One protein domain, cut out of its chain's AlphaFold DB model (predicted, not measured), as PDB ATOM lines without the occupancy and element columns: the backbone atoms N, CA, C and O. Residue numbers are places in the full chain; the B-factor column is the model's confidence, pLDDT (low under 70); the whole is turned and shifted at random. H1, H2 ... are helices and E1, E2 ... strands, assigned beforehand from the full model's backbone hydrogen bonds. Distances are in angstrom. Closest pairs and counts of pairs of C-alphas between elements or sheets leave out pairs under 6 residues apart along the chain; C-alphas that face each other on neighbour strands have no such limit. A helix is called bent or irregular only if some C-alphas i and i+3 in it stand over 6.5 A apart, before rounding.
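This is residues 248 to 358 of the 519 residues of an uncharacterized protein of Hydrocarboniclastica marina (UniProt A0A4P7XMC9). Three helices sit round a short two-strand ladder, E1 and E4, at the core: H2 is beside E1, the first half of H3 is beside E4, and H1 lies between the other two helices and touches both. A small hairpin, E2 and E3, lies away from the helices at one end of the long axis, and the last residues of H3 lie at the other end. The printed part has 111 residues, with named elements in the order H1, H2, E1, E2, E3, E4, H3; the two sheets, E1 - E4 and E2 - E3, are antiparallel. The class is mixed, helices and strands, with under half of the residues in named elements. The whole is compact, with a radius of gyration of the C-alphas of 14.2 A, and its outline is only just elongated, spanning 49 by 32 by 28 A.

Find C-alpha 252 at (145.193, 195.199, 107.810); from there H1 runs through residues 252 to 265, 19.7 A long. Residues 266 to 288 hold no named element, and then H2 takes residues 289 to 299 over 15.4 A. Find C-alpha 303 at (137.061, 182.700, 112.350), where E1, residues 303 to 305, begins. Next come E2, residues 314 to 316, E3, residues 322 to 324, and E4, residues 331 to 333. H3, residues 341 to 358, covers 24.3 A and ends with C-alpha 358 at (152.233, 193.440, 99.187). It has a kink of 45 degrees near residue 348 and is irregular, but only just: C-alphas 346 and 349 are 6.9 A apart.

Look first at H1, which touches H2 with residues 254 to 258 alone; the closest C-alphas, of Glu 257 and Thr 293, are 6.7 A apart, and the two run opposite ways at a steep tilt of 65 degrees. H3 touches H1 with residues 345 to 352 alone, closest at the C-alphas of Gly 259 and Gln 349, 6.9 A. These two run opposite ways at a shallow tilt of 34.6 degrees, only just short of steep. H2 and H3 are apart. In E1 and E4, N 304 and O 332 are within hydrogen-bond range at 2.9 A. The closest C-alphas of H2 and E1, of Leu 297 and Leu 303, are 5.5 A apart; those of E4 and H3, Val 333 and Gln 341, 6.7 A. H1 and E4 are near each other, with 5 pairs of C-alphas within 10 A. In the hairpin E2 and E3, N 315 and O 323 are 2.8 A apart, within hydrogen-bond range. Every O i to N i+4 pair is within range in H1 and H2, and 12 of 14 in H3.

The two C-alphas farthest apart, of Glu 318 and Leu 357, are 49.3 A apart. The printed part has no cut. The link from H1 to H2 is long, with 23 residues. Mean pLDDT of the printed part is 84.3; look for values under 70 at residues 269, 280, 285, 320 and 322.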
ATOM      1  N   TYR A 248     143.493 188.728 101.452       92.38
ATOM      2  CA  TYR A 248     143.976 189.937 100.777       92.38
ATOM      3  C   TYR A 248     142.891 191.006 100.590       92.38
ATOM      4  O   TYR A 248     143.214 192.181 100.404       92.38
ATOM      5  N   ASP A 249     141.618 190.623 100.711       92.50
ATOM      6  CA  ASP A 249     140.475 191.539 100.696       92.50
ATOM      7  C   ASP A 249     140.183 192.156 102.079       92.50
ATOM      8  O   ASP A 249     139.328 193.040 102.197       92.50
ATOM      9  N   GLN A 250     140.867 191.702 103.135       93.62
ATOM     10  CA  GLN A 250     140.648 192.184 104.498       93.62
ATOM     11  C   GLN A 250     141.458 193.441 104.809       93.62
ATOM     12  O   GLN A 250     142.558 193.669 104.290       93.62
ATOM     13  N   ASP A 251     140.929 194.254 105.726       94.56
ATOM     14  CA  ASP A 251     141.697 195.356 106.286       94.56
ATOM     15  C   ASP A 251     142.872 194.841 107.134       94.56
ATOM     16  O   ASP A 251     142.812 193.785 107.766       94.56
ATOM     17  N   ALA A 252     143.959 195.610 107.149       95.50
ATOM     18  CA  ALA A 252     145.193 195.199 107.810       95.50
ATOM     19  C   ALA A 252     145.017 194.983 109.324       95.50
ATOM     20  O   ALA A 252     145.752 194.190 109.908       95.50
ATOM     21  N   GLN A 253     144.044 195.648 109.960       95.12
ATOM     22  CA  GLN A 253     143.761 195.458 111.382       95.12
ATOM     23  C   GLN A 253     143.206 194.050 111.633       95.12
ATOM     24  O   GLN A 253     143.698 193.357 112.522       95.12
ATOM     25  N   LEU A 254     142.242 193.597 110.828       95.56
ATOM     26  CA  LEU A 254     141.701 192.241 110.904       95.56
ATOM     27  C   LEU A 254     142.756 191.175 110.601       95.56
ATOM     28  O   LEU A 254     142.752 190.131 111.248       95.56
ATOM     29  N   VAL A 255     143.670 191.428 109.659       96.69
ATOM     30  CA  VAL A 255     144.760 190.487 109.347       96.69
ATOM     31  C   VAL A 255     145.719 190.340 110.532       96.69
ATOM     32  O   VAL A 255     146.062 189.215 110.898       96.69
ATOM     33  N   VAL A 256     146.101 191.445 111.188       96.44
ATOM     34  CA  VAL A 256     146.906 191.396 112.425       96.44
ATOM     35  C   VAL A 256     146.176 190.657 113.531       96.44
ATOM     36  O   VAL A 256     146.761 189.802 114.189       96.44
ATOM     37  N   GLU A 257     144.901 190.980 113.739       95.88
ATOM     38  CA  GLU A 257     144.077 190.345 114.762       95.88
ATOM     39  C   GLU A 257     143.932 188.841 114.522       95.88
ATOM     40  O   GLU A 257     144.030 188.070 115.475       95.88
ATOM     41  N   LEU A 258     143.750 188.418 113.268       96.94
ATOM     42  CA  LEU A 258     143.673 187.010 112.892       96.94
ATOM     43  C   LEU A 258     145.002 186.300 113.152       96.94
ATOM     44  O   LEU A 258     145.006 185.251 113.790       96.94
ATOM     45  N   GLY A 259     146.116 186.873 112.694       95.94
ATOM     46  CA  GLY A 259     147.449 186.312 112.912       95.94
ATOM     47  C   GLY A 259     147.782 186.161 114.389       95.94
ATOM     48  O   GLY A 259     148.166 185.079 114.832       95.94
ATOM     49  N   ALA A 260     147.537 187.215 115.170       95.44
ATOM     50  CA  ALA A 260     147.721 187.189 116.611       95.44
ATOM     51  C   ALA A 260     146.805 186.153 117.273       95.44
ATOM     52  O   ALA A 260     147.265 185.401 118.123       95.44
ATOM     53  N   ALA A 261     145.525 186.077 116.895       94.88
ATOM     54  CA  ALA A 261     144.584 185.111 117.464       94.88
ATOM     55  C   ALA A 261     144.988 183.667 117.152       94.88
ATOM     56  O   ALA A 261     144.938 182.812 118.034       94.88
ATOM     57  N   VAL A 262     145.411 183.390 115.918       94.06
ATOM     58  CA  VAL A 262     145.844 182.055 115.503       94.06
ATOM     59  C   VAL A 262     147.147 181.671 116.190       94.06
ATOM     60  O   VAL A 262     147.206 180.589 116.757       94.06
ATOM     61  N   SER A 263     148.149 182.552 116.228       91.81
ATOM     62  CA  SER A 263     149.401 182.309 116.962       91.81
ATOM     63  C   SER A 263     149.153 182.069 118.456       91.81
ATOM     64  O   SER A 263     149.734 181.171 119.062       91.81
ATOM     65  N   PHE A 264     148.225 182.830 119.038       91.19
ATOM     66  CA  PHE A 264     147.877 182.746 120.450       91.19
ATOM     67  C   PHE A 264     147.125 181.466 120.826       91.19
ATOM     68  O   PHE A 264     147.359 180.901 121.893       91.19
ATOM     69  N   LEU A 265     146.189 181.037 119.977       91.00
ATOM     70  CA  LEU A 265     145.325 179.885 120.233       91.00
ATOM     71  C   LEU A 265     145.835 178.590 119.608       91.00
ATOM     72  O   LEU A 265     145.264 177.538 119.885       91.00
ATOM     73  N   ALA A 266     146.851 178.642 118.748       87.25
ATOM     74  CA  ALA A 266     147.386 177.457 118.104       87.25
ATOM     75  C   ALA A 266     147.782 176.416 119.153       87.25
ATOM     76  O   ALA A 266     148.497 176.692 120.120       87.25
ATOM     77  N   SER A 267     147.335 175.182 118.934       81.25
ATOM     78  CA  SER A 267     147.865 174.036 119.656       81.25
ATOM     79  C   SER A 267     149.377 173.898 119.411       81.25
ATOM     80  O   SER A 267     149.924 174.493 118.485       81.25
ATOM     81  N   PRO A 268     150.116 173.104 120.203       70.00
ATOM     82  CA  PRO A 268     151.571 173.018 120.113       70.00
ATOM     83  C   PRO A 268     152.002 172.318 118.824       70.00
ATOM     84  O   PRO A 268     153.128 172.500 118.371       70.00
ATOM     85  N   THR A 269     151.095 171.532 118.234       66.94
ATOM     86  CA  THR A 269     151.208 170.960 116.890       66.94
ATOM     87  C   THR A 269     150.928 171.982 115.787       66.94
ATOM     88  O   THR A 269     151.255 171.719 114.632       66.94
ATOM     89  N   GLY A 270     150.289 173.110 116.107       70.88
ATOM     90  CA  GLY A 270     149.781 174.087 115.147       70.88
ATOM     91  C   GLY A 270     148.631 173.555 114.291       70.88
ATOM     92  O   GLY A 270     148.367 174.092 113.224       70.88
ATOM     93  N   GLN A 271     147.971 172.469 114.704       71.38
ATOM     94  CA  GLN A 271     146.976 171.787 113.866       71.38
ATOM     95  C   GLN A 271     145.532 172.210 114.149       71.38
ATOM     96  O   GLN A 271     144.640 171.891 113.356       71.38
ATOM     97  N   SER A 272     145.303 172.914 115.254       80.00
ATOM     98  CA  SER A 272     143.989 173.298 115.769       80.00
ATOM     99  C   SER A 272     144.086 174.607 116.557       80.00
ATOM    100  O   SER A 272     145.175 175.007 116.975       80.00
ATOM    101  N   LEU A 273     142.944 175.267 116.765       87.31
ATOM    102  CA  LEU A 273     142.833 176.416 117.662       87.31
ATOM    103  C   LEU A 273     142.136 175.987 118.950       87.31
ATOM    104  O   LEU A 273     140.999 175.506 118.930       87.31
ATOM    105  N   LEU A 274     142.824 176.183 120.063       84.31
ATOM    106  CA  LEU A 274     142.340 175.875 121.397       84.31
ATOM    107  C   LEU A 274     141.316 176.918 121.860       84.31
ATOM    108  O   LEU A 274     141.371 178.078 121.443       84.31
ATOM    109  N   PRO A 275     140.407 176.549 122.774       86.25
ATOM    110  CA  PRO A 275     139.618 177.522 123.508       86.25
ATOM    111  C   PRO A 275     140.503 178.485 124.300       86.25
ATOM    112  O   PRO A 275     141.488 178.081 124.912       86.25
ATOM    113  N   PHE A 276     140.096 179.750 124.385       85.12
ATOM    114  CA  PHE A 276     140.834 180.771 125.135       85.12
ATOM    115  C   PHE A 276     141.036 180.420 126.620       85.12
ATOM    116  O   PHE A 276     142.066 180.723 127.195       85.12
ATOM    117  N   SER A 277     140.096 179.711 127.246       81.31
ATOM    118  CA  SER A 277     140.214 179.217 128.631       81.31
ATOM    119  C   SER A 277     141.392 178.268 128.860       81.31
ATOM    120  O   SER A 277     141.753 178.020 130.008       81.31
ATOM    121  N   GLN A 278     141.967 177.720 127.791       78.56
ATOM    122  CA  GLN A 278     143.129 176.843 127.843       78.56
ATOM    123  C   GLN A 278     144.451 177.600 127.680       78.56
ATOM    124  O   GLN A 278     145.516 177.007 127.855       78.56
ATOM    125  N   THR A 279     144.416 178.901 127.376       76.75
ATOM    126  CA  THR A 279     145.626 179.719 127.331       76.75
ATOM    127  C   THR A 279     145.961 180.240 128.729       76.75
ATOM    128  O   THR A 279     145.092 180.611 129.517       76.75
ATOM    129  N   LYS A 280     147.253 180.232 129.078       69.62
ATOM    130  CA  LYS A 280     147.746 180.698 130.390       69.62
ATOM    131  C   LYS A 280     148.011 182.210 130.434       69.62
ATOM    132  O   LYS A 280     148.384 182.736 131.479       69.62
ATOM    133  N   THR A 281     147.888 182.903 129.306       73.50
ATOM    134  CA  THR A 281     148.309 184.298 129.130       73.50
ATOM    135  C   THR A 281     147.143 185.174 128.689       73.50
ATOM    136  O   THR A 281     146.124 184.687 128.213       73.50
ATOM    137  N   LEU A 282     147.269 186.489 128.865       79.50
ATOM    138  CA  LEU A 282     146.289 187.441 128.347       79.50
ATOM    139  C   LEU A 282     146.569 187.712 126.863       79.50
ATOM    140  O   LEU A 282     147.709 187.970 126.475       79.50
ATOM    141  N   PHE A 283     145.522 187.685 126.036       86.88
ATOM    142  CA  PHE A 283     145.634 188.038 124.616       86.88
ATOM    143  C   PHE A 283     145.941 189.529 124.432       86.88
ATOM    144  O   PHE A 283     146.874 189.909 123.723       86.88
ATOM    145  N   GLY A 284     145.150 190.365 125.104       82.62
ATOM    146  CA  GLY A 284     145.277 191.814 125.118       82.62
ATOM    147  C   GLY A 284     145.676 192.337 126.501       82.62
ATOM    148  O   GLY A 284     145.702 191.578 127.468       82.62
ATOM    149  N   PRO A 285     145.965 193.640 126.620       68.25
ATOM    150  CA  PRO A 285     146.277 194.255 127.907       68.25
ATOM    151  C   PRO A 285     145.090 194.238 128.890       68.25
ATOM    152  O   PRO A 285     145.304 194.325 130.100       68.25
ATOM    153  N   ARG A 286     143.853 194.051 128.402       71.94
ATOM    154  CA  ARG A 286     142.648 193.836 129.221       71.94
ATOM    155  C   ARG A 286     142.054 192.447 129.008       71.94
ATOM    156  O   ARG A 286     142.077 191.910 127.902       71.94
ATOM    157  N   GLU A 287     141.402 191.922 130.042       70.62
ATOM    158  CA  GLU A 287     140.683 190.637 129.991       70.62
ATOM    159  C   GLU A 287     139.570 190.607 128.926       70.62
ATOM    160  O   GLU A 287     139.264 189.556 128.367       70.62
ATOM    161  N   ASN A 288     138.972 191.761 128.606       74.62
ATOM    162  CA  ASN A 288     137.872 191.871 127.650       74.62
ATOM    163  C   ASN A 288     138.307 192.121 126.193       74.62
ATOM    164  O   ASN A 288     137.438 192.164 125.321       74.62
ATOM    165  N   GLU A 289     139.606 192.254 125.910       80.75
ATOM    166  CA  GLU A 289     140.102 192.430 124.535       80.75
ATOM    167  C   GLU A 289     139.814 191.202 123.673       80.75
ATOM    168  O   GLU A 289     139.306 191.328 122.561       80.75
ATOM    169  N   TRP A 290     140.036 190.000 124.215       87.94
ATOM    170  CA  TRP A 290     139.782 188.767 123.475       87.94
ATOM    171  C   TRP A 290     138.328 188.653 122.972       87.94
ATOM    172  O   TRP A 290     138.137 188.477 121.769       87.94
ATOM    173  N   PRO A 291     137.286 188.817 123.816       84.81
ATOM    174  CA  PRO A 291     135.900 188.861 123.348       84.81
ATOM    175  C   PRO A 291     135.631 189.857 122.215       84.81
ATOM    176  O   PRO A 291     134.833 189.563 121.321       84.81
ATOM    177  N   LEU A 292     136.259 191.037 122.245       84.88
ATOM    178  CA  LEU A 292     136.067 192.073 121.229       84.88
ATOM    179  C   LEU A 292     136.743 191.694 119.909       84.88
ATOM    180  O   LEU A 292     136.105 191.792 118.858       84.88
ATOM    181  N   THR A 293     137.987 191.216 119.961       90.69
ATOM    182  CA  THR A 293     138.715 190.709 118.791       90.69
ATOM    183  C   THR A 293     137.998 189.515 118.176       90.69
ATOM    184  O   THR A 293     137.704 189.516 116.983       90.69
ATOM    185  N   LEU A 294     137.618 188.526 118.988       90.50
ATOM    186  CA  LEU A 294     136.914 187.342 118.506       90.50
ATOM    187  C   LEU A 294     135.594 187.709 117.823       90.50
ATOM    188  O   LEU A 294     135.281 187.187 116.753       90.50
ATOM    189  N   LYS A 295     134.836 188.647 118.405       87.75
ATOM    190  CA  LYS A 295     133.615 189.170 117.789       87.75
ATOM    191  C   LYS A 295     133.896 189.744 116.400       87.75
ATOM    192  O   LYS A 295     133.160 189.414 115.473       87.75
ATOM    193  N   ARG A 296     134.925 190.587 116.249       91.50
ATOM    194  CA  ARG A 296     135.299 191.171 114.949       91.50
ATOM    195  C   ARG A 296     135.677 190.085 113.946       91.50
ATOM    196  O   ARG A 296     135.113 190.056 112.858       91.50
ATOM    197  N   LEU A 297     136.530 189.138 114.335       93.69
ATOM    198  CA  LEU A 297     136.982 188.049 113.463       93.69
ATOM    199  C   LEU A 297     135.838 187.129 113.006       93.69
ATOM    200  O   LEU A 297     135.811 186.722 111.846       93.69
ATOM    201  N   ILE A 298     134.865 186.843 113.876       90.38
ATOM    202  CA  ILE A 298     133.670 186.063 113.513       90.38
ATOM    203  C   ILE A 298     132.731 186.871 112.612       90.38
ATOM    204  O   ILE A 298     132.215 186.343 111.627       90.38
ATOM    205  N   GLN A 299     132.516 188.157 112.902       89.25
ATOM    206  CA  GLN A 299     131.686 189.033 112.065       89.25
ATOM    207  C   GLN A 299     132.266 189.201 110.654       89.25
ATOM    208  O   GLN A 299     131.511 189.188 109.681       89.25
ATOM    209  N   SER A 300     133.594 189.277 110.549       90.12
ATOM    210  CA  SER A 300     134.340 189.290 109.286       90.12
ATOM    211  C   SER A 300     134.501 187.903 108.659       90.12
ATOM    212  O   SER A 300     135.055 187.781 107.573       90.12
ATOM    213  N   ARG A 301     133.979 186.852 109.307       90.19
ATOM    214  CA  ARG A 301     134.012 185.454 108.853       90.19
ATOM    215  C   ARG A 301     135.414 184.868 108.696       90.19
ATOM    216  O   ARG A 301     135.556 183.873 107.997       90.19
ATOM    217  N   LEU A 302     136.423 185.445 109.341       92.31
ATOM    218  CA  LEU A 302     137.796 184.931 109.334       92.31
ATOM    219  C   LEU A 302     137.975 183.785 110.330       92.31
ATOM    220  O   LEU A 302     138.769 182.874 110.103       92.31
ATOM    221  N   LEU A 303     137.190 183.805 111.408       92.25
ATOM    222  CA  LEU A 303     137.061 182.700 112.350       92.25
ATOM    223  C   LEU A 303     135.624 182.190 112.382       92.25
ATOM    224  O   LEU A 303     134.667 182.948 112.215       92.25
ATOM    225  N   GLN A 304     135.479 180.896 112.640       88.12
ATOM    226  CA  GLN A 304     134.190 180.257 112.868       88.12
ATOM    227  C   GLN A 304     134.225 179.413 114.139       88.12
ATOM    228  O   GLN A 304     135.228 178.767 114.444       88.12
ATOM    229  N   VAL A 305     133.103 179.397 114.858       86.62
ATOM    230  CA  VAL A 305     132.913 178.513 116.011       86.62
ATOM    231  C   VAL A 305     132.679 177.093 115.514       86.62
ATOM    232  O   VAL A 305     131.805 176.848 114.677       86.62
ATOM    233  N   ARG A 306     133.448 176.140 116.039       81.25
ATOM    234  CA  ARG A 306     133.293 174.727 115.700       81.25
ATOM    235  C   ARG A 306     132.068 174.147 116.388       81.25
ATOM    236  O   ARG A 306     131.926 174.244 117.609       81.25
ATOM    237  N   ARG A 307     131.226 173.458 115.617       73.44
ATOM    238  CA  ARG A 307     130.071 172.709 116.147       73.44
ATOM    239  C   ARG A 307     130.495 171.575 117.075       73.44
ATOM    240  O   ARG A 307     129.710 171.151 117.910       73.44
ATOM    241  N   GLU A 308     131.731 171.105 116.924       74.38
ATOM    242  CA  GLU A 308     132.324 170.063 117.760       74.38
ATOM    243  C   GLU A 308     132.883 170.592 119.093       74.38
ATOM    244  O   GLU A 308     133.569 169.844 119.790       74.38
ATOM    245  N   SER A 309     132.647 171.865 119.441       80.19
ATOM    246  CA  SER A 309     132.981 172.379 120.777       80.19
ATOM    247  C   SER A 309     132.185 171.624 121.851       80.19
ATOM    248  O   SER A 309     131.119 171.070 121.573       80.19
ATOM    249  N   ALA A 310     132.694 171.594 123.083       78.12
ATOM    250  CA  ALA A 310     132.023 170.914 124.189       78.12
ATOM    251  C   ALA A 310     130.607 171.474 124.434       78.12
ATOM    252  O   ALA A 310     130.357 172.662 124.246       78.12
ATOM    253  N   GLU A 311     129.681 170.632 124.906       73.88
ATOM    254  CA  GLU A 311     128.286 171.033 125.168       73.88
ATOM    255  C   GLU A 311     128.200 172.222 126.142       73.88
ATOM    256  O   GLU A 311     127.403 173.131 125.940       73.88
ATOM    257  N   GLY A 312     129.091 172.269 127.141       76.56
ATOM    258  CA  GLY A 312     129.185 173.373 128.105       76.56
ATOM    259  C   GLY A 312     129.717 174.696 127.537       76.56
ATOM    260  O   GLY A 312     129.695 175.703 128.238       76.56
ATOM    261  N   SER A 313     130.187 174.713 126.288       81.38
ATOM    262  CA  SER A 313     130.606 175.932 125.583       81.38
ATOM    263  C   SER A 313     129.427 176.686 124.962       81.38
ATOM    264  O   SER A 313     129.613 177.796 124.455       81.38
ATOM    265  N   PHE A 314     128.232 176.093 124.991       81.50
ATOM    266  CA  PHE A 314     127.016 176.621 124.391       81.50
ATOM    267  C   PHE A 314     125.924 176.825 125.438       81.50
ATOM    268  O   PHE A 314     125.727 176.001 126.329       81.50
ATOM    269  N   GLU A 315     125.170 177.911 125.302       79.75
ATOM    270  CA  GLU A 315     124.036 178.221 126.164       79.75
ATOM    271  C   GLU A 315     122.770 178.375 125.321       79.75
ATOM    272  O   GLU A 315     122.709 179.158 124.373       79.75
ATOM    273  N   MET A 316     121.725 177.625 125.673       75.50
ATOM    274  CA  MET A 316     120.405 177.800 125.079       75.50
ATOM    275  C   MET A 316     119.567 178.688 125.992       75.50
ATOM    276  O   MET A 316     119.256 178.319 127.126       75.50
ATOM    277  N   HIS A 317     119.197 179.864 125.495       75.00
ATOM    278  CA  HIS A 317     118.340 180.788 126.224       75.00
ATOM    279  C   HIS A 317     116.874 180.330 126.189       75.00
ATOM    280  O   HIS A 317     116.446 179.589 125.300       75.00
ATOM    281  N   GLU A 318     116.074 180.800 127.152       75.81
ATOM    282  CA  GLU A 318     114.644 180.459 127.275       75.81
ATOM    283  C   GLU A 318     113.825 180.803 126.018       75.81
ATOM    284  O   GLU A 318     112.793 180.189 125.750       75.81
ATOM    285  N   ASP A 319     114.297 181.760 125.222       73.38
ATOM    286  CA  ASP A 319     113.692 182.198 123.966       73.38
ATOM    287  C   ASP A 319     114.183 181.422 122.731       73.38
ATOM    288  O   ASP A 319     113.960 181.857 121.603       73.38
ATOM    289  N   GLN A 320     114.821 180.265 122.939       68.44
ATOM    290  CA  GLN A 320     115.401 179.405 121.900       68.44
ATOM    291  C   GLN A 320     116.546 180.049 121.110       68.44
ATOM    292  O   GLN A 320     116.973 179.491 120.098       68.44
ATOM    293  N   ARG A 321     117.083 181.191 121.559       72.06
ATOM    294  CA  ARG A 321     118.338 181.699 121.006       72.06
ATOM    295  C   ARG A 321     119.491 180.853 121.516       72.06
ATOM    296  O   ARG A 321     119.589 180.556 122.706       72.06
ATOM    297  N   PHE A 322     120.364 180.483 120.595       69.88
ATOM    298  CA  PHE A 322     121.593 179.776 120.895       69.88
ATOM    299  C   PHE A 322     122.698 180.810 121.085       69.88
ATOM    300  O   PHE A 322     122.831 181.717 120.265       69.88
ATOM    301  N   SER A 323     123.464 180.708 122.164       78.50
ATOM    302  CA  SER A 323     124.683 181.482 122.333       78.50
ATOM    303  C   SER A 323     125.869 180.601 122.676       78.50
ATOM    304  O   SER A 323     125.728 179.405 122.940       78.50
ATOM    305  N   TRP A 324     127.059 181.178 122.609       81.56
ATOM    306  CA  TRP A 324     128.291 180.488 122.935       81.56
ATOM    307  C   TRP A 324     129.183 181.328 123.845       81.56
ATOM    308  O   TRP A 324     129.014 182.540 123.988       81.56
ATOM    309  N   VAL A 325     130.123 180.646 124.495       81.25
ATOM    310  CA  VAL A 325     131.012 181.223 125.503       81.25
ATOM    311  C   VAL A 325     132.413 181.416 124.904       81.25
ATOM    312  O   VAL A 325     133.102 180.416 124.687       81.25
ATOM    313  N   PRO A 326     132.898 182.658 124.660       80.50
ATOM    314  CA  PRO A 326     134.191 182.936 124.018       80.50
ATOM    315  C   PRO A 326     135.409 182.271 124.643       80.50
ATOM    316  O   PRO A 326     136.403 182.037 123.961       80.50
ATOM    317  N   ALA A 327     135.337 181.978 125.939       80.75
ATOM    318  CA  ALA A 327     136.398 181.293 126.651       80.75
ATOM    319  C   ALA A 327     136.474 179.794 126.304       80.75
ATOM    320  O   ALA A 327     137.553 179.212 126.348       80.75
ATOM    321  N   HIS A 328     135.360 179.143 125.962       83.44
ATOM    322  CA  HIS A 328     135.279 177.677 125.897       83.44
ATOM    323  C   HIS A 328     134.987 177.119 124.502       83.44
ATOM    324  O   HIS A 328     135.048 175.906 124.307       83.44
ATOM    325  N   VAL A 329     134.659 177.968 123.529       84.25
ATOM    326  CA  VAL A 329     134.479 177.524 122.145       84.25
ATOM    327  C   VAL A 329     135.799 177.186 121.479       84.25
ATOM    328  O   VAL A 329     136.802 177.871 121.667       84.25
ATOM    329  N   GLU A 330     135.767 176.162 120.641       86.06
ATOM    330  CA  GLU A 330     136.829 175.908 119.683       86.06
ATOM    331  C   GLU A 330     136.581 176.674 118.401       86.06
ATOM    332  O   GLU A 330     135.440 176.871 117.964       86.06
ATOM    333  N   LEU A 331     137.681 177.078 117.780       90.31
ATOM    334  CA  LEU A 331     137.662 177.924 116.604       90.31
ATOM    335  C   LEU A 331     138.303 177.199 115.427       90.31
ATOM    336  O   LEU A 331     139.126 176.297 115.576       90.31
ATOM    337  N   ALA A 332     137.888 177.590 114.234       87.19
ATOM    338  CA  ALA A 332     138.505 177.187 112.985       87.19
ATOM    339  C   ALA A 332     138.757 178.432 112.137       87.19
ATOM    340  O   ALA A 332     137.963 179.378 112.163       87.19
ATOM    341  N   VAL A 333     139.851 178.413 111.380       90.38
ATOM    342  CA  VAL A 333     140.171 179.473 110.423       90.38
ATOM    343  C   VAL A 333     139.288 179.283 109.197       90.38
ATOM    344  O   VAL A 333     139.162 178.178 108.671       90.38
ATOM    345  N   ASN A 334     138.632 180.344 108.751       89.44
ATOM    346  CA  ASN A 334     137.715 180.301 107.621       89.44
ATOM    347  C   ASN A 334     138.228 181.210 106.502       89.44
ATOM    348  O   ASN A 334     137.695 182.291 106.285       89.44
ATOM    349  N   LEU A 335     139.275 180.756 105.817       87.69
ATOM    350  CA  LEU A 335     139.860 181.405 104.641       87.69
ATOM    351  C   LEU A 335     139.596 180.574 103.385       87.69
ATOM    352  O   LEU A 335     139.406 179.355 103.474       87.69
ATOM    353  N   ASP A 336     139.559 181.228 102.225       83.75
ATOM    354  CA  ASP A 336     139.399 180.560 100.931       83.75
ATOM    355  C   ASP A 336     140.669 179.792 100.535       83.75
ATOM    356  O   ASP A 336     141.519 180.275  99.795       83.75
ATOM    357  N   SER A 337     140.813 178.588 101.086       79.81
ATOM    358  CA  SER A 337     141.907 177.669 100.789       79.81
ATOM    359  C   SER A 337     141.385 176.247 100.573       79.81
ATOM    360  O   SER A 337     140.420 175.806 101.220       79.81
ATOM    361  N   ASP A 338     142.043 175.531  99.661       75.75
ATOM    362  CA  ASP A 338     141.850 174.097  99.420       75.75
ATOM    363  C   ASP A 338     142.508 173.234 100.513       75.75
ATOM    364  O   ASP A 338     142.273 172.021 100.582       75.75
ATOM    365  N   ASP A 339     143.311 173.843 101.388       71.50
ATOM    366  CA  ASP A 339     144.025 173.138 102.439       71.50
ATOM    367  C   ASP A 339     143.113 172.685 103.585       71.50
ATOM    368  O   ASP A 339     142.049 173.235 103.888       71.50
ATOM    369  N   SER A 340     143.568 171.639 104.277       78.62
ATOM    370  CA  SER A 340     142.990 171.244 105.565       78.62
ATOM    371  C   SER A 340     143.134 172.368 106.599       78.62
ATOM    372  O   SER A 340     144.045 173.183 106.497       78.62
ATOM    373  N   GLN A 341     142.310 172.372 107.654       80.62
ATOM    374  CA  GLN A 341     142.420 173.360 108.743       80.62
ATOM    375  C   GLN A 341     143.834 173.462 109.321       80.62
ATOM    376  O   GLN A 341     144.343 174.558 109.519       80.62
ATOM    377  N   SER A 342     144.490 172.323 109.531       74.50
ATOM    378  CA  SER A 342     145.869 172.285 110.008       74.50
ATOM    379  C   SER A 342     146.850 172.882 108.997       74.50
ATOM    380  O   SER A 342     147.777 173.579 109.389       74.50
ATOM    381  N   GLY A 343     146.631 172.648 107.699       71.94
ATOM    382  CA  GLY A 343     147.410 173.278 106.630       71.94
ATOM    383  C   GLY A 343     147.242 174.797 106.615       71.94
ATOM    384  O   GLY A 343     148.240 175.507 106.581       71.94
ATOM    385  N   ILE A 344     146.004 175.284 106.755       82.19
ATOM    386  CA  ILE A 344     145.696 176.718 106.837       82.19
ATOM    387  C   ILE A 344     146.388 177.346 108.050       82.19
ATOM    388  O   ILE A 344     147.063 178.356 107.905       82.19
ATOM    389  N   ILE A 345     146.278 176.750 109.242       85.12
ATOM    390  CA  ILE A 345     146.893 177.299 110.464       85.12
ATOM    391  C   ILE A 345     148.421 177.368 110.330       85.12
ATOM    392  O   ILE A 345     149.015 178.404 110.625       85.12
ATOM    393  N   LEU A 346     149.057 176.291 109.854       82.31
ATOM    394  CA  LEU A 346     150.510 176.244 109.665       82.31
ATOM    395  C   LEU A 346     150.991 177.174 108.538       82.31
ATOM    396  O   LEU A 346     152.101 177.702 108.611       82.31
ATOM    397  N   GLY A 347     150.177 177.367 107.499       85.25
ATOM    398  CA  GLY A 347     150.474 178.221 106.347       85.25
ATOM    399  C   GLY A 347     150.204 179.708 106.581       85.25
ATOM    400  O   GLY A 347     150.870 180.541 105.966       85.25
ATOM    401  N   LEU A 348     149.302 180.050 107.507       91.56
ATOM    402  CA  LEU A 348     148.806 181.414 107.710       91.56
ATOM    403  C   LEU A 348     149.925 182.426 107.965       91.56
ATOM    404  O   LEU A 348     149.864 183.545 107.469       91.56
ATOM    405  N   GLN A 349     150.967 182.047 108.708       89.19
ATOM    406  CA  GLN A 349     152.080 182.956 108.981       89.19
ATOM    407  C   GLN A 349     152.787 183.399 107.690       89.19
ATOM    408  O   GLN A 349     153.172 184.562 107.568       89.19
ATOM    409  N   ASN A 350     152.926 182.501 106.712       89.94
ATOM    410  CA  ASN A 350     153.517 182.837 105.418       89.94
ATOM    411  C   ASN A 350     152.570 183.718 104.594       89.94
ATOM    412  O   ASN A 350     153.024 184.693 104.002       89.94
ATOM    413  N   GLU A 351     151.267 183.421 104.603       92.56
ATOM    414  CA  GLU A 351     150.256 184.248 103.927       92.56
ATOM    415  C   GLU A 351     150.212 185.672 104.499       92.56
ATOM    416  O   GLU A 351     150.141 186.647 103.757       92.56
ATOM    417  N   ILE A 352     150.327 185.816 105.820       94.19
ATOM    418  CA  ILE A 352     150.394 187.115 106.493       94.19
ATOM    419  C   ILE A 352     151.669 187.870 106.111       94.19
ATOM    420  O   ILE A 352     151.616 189.069 105.836       94.19
ATOM    421  N   GLN A 353     152.820 187.195 106.072       92.12
ATOM    422  CA  GLN A 353     154.064 187.825 105.623       92.12
ATOM    423  C   GLN A 353     153.945 188.306 104.176       92.12
ATOM    424  O   GLN A 353     154.341 189.428 103.864       92.12
ATOM    425  N   GLU A 354     153.351 187.495 103.305       93.31
ATOM    426  CA  GLU A 354     153.090 187.873 101.923       93.31
ATOM    427  C   GLU A 354     152.113 189.059 101.834       93.31
ATOM    428  O   GLU A 354     152.388 190.020 101.111       93.31
ATOM    429  N   TYR A 355     151.039 189.070 102.629       95.31
ATOM    430  CA  TYR A 355     150.125 190.209 102.760       95.31
ATOM    431  C   TYR A 355     150.862 191.495 103.151       95.31
ATOM    432  O   TYR A 355     150.659 192.547 102.538       95.31
ATOM    433  N   VAL A 356     151.749 191.425 104.146       94.81
ATOM    434  CA  VAL A 356     152.535 192.576 104.611       94.81
ATOM    435  C   VAL A 356     153.475 193.076 103.520       94.81
ATOM    436  O   VAL A 356     153.573 194.286 103.329       94.81
ATOM    437  N   LEU A 357     154.132 192.185 102.775       94.12
ATOM    438  CA  LEU A 357     155.036 192.555 101.680       94.12
ATOM    439  C   LEU A 357     154.312 193.229 100.504       94.12
ATOM    440  O   LEU A 357     154.880 194.116  99.864       94.12
ATOM    441  N   HIS A 358     153.065 192.840 100.235       94.38
ATOM    442  CA  HIS A 358     152.233 193.440  99.187       94.38
ATOM    443  C   HIS A 358     151.474 194.693  99.651       94.38
ATOM    444  O   HIS A 358     151.014 195.489  98.827       94.38
TER     445      HIS A 358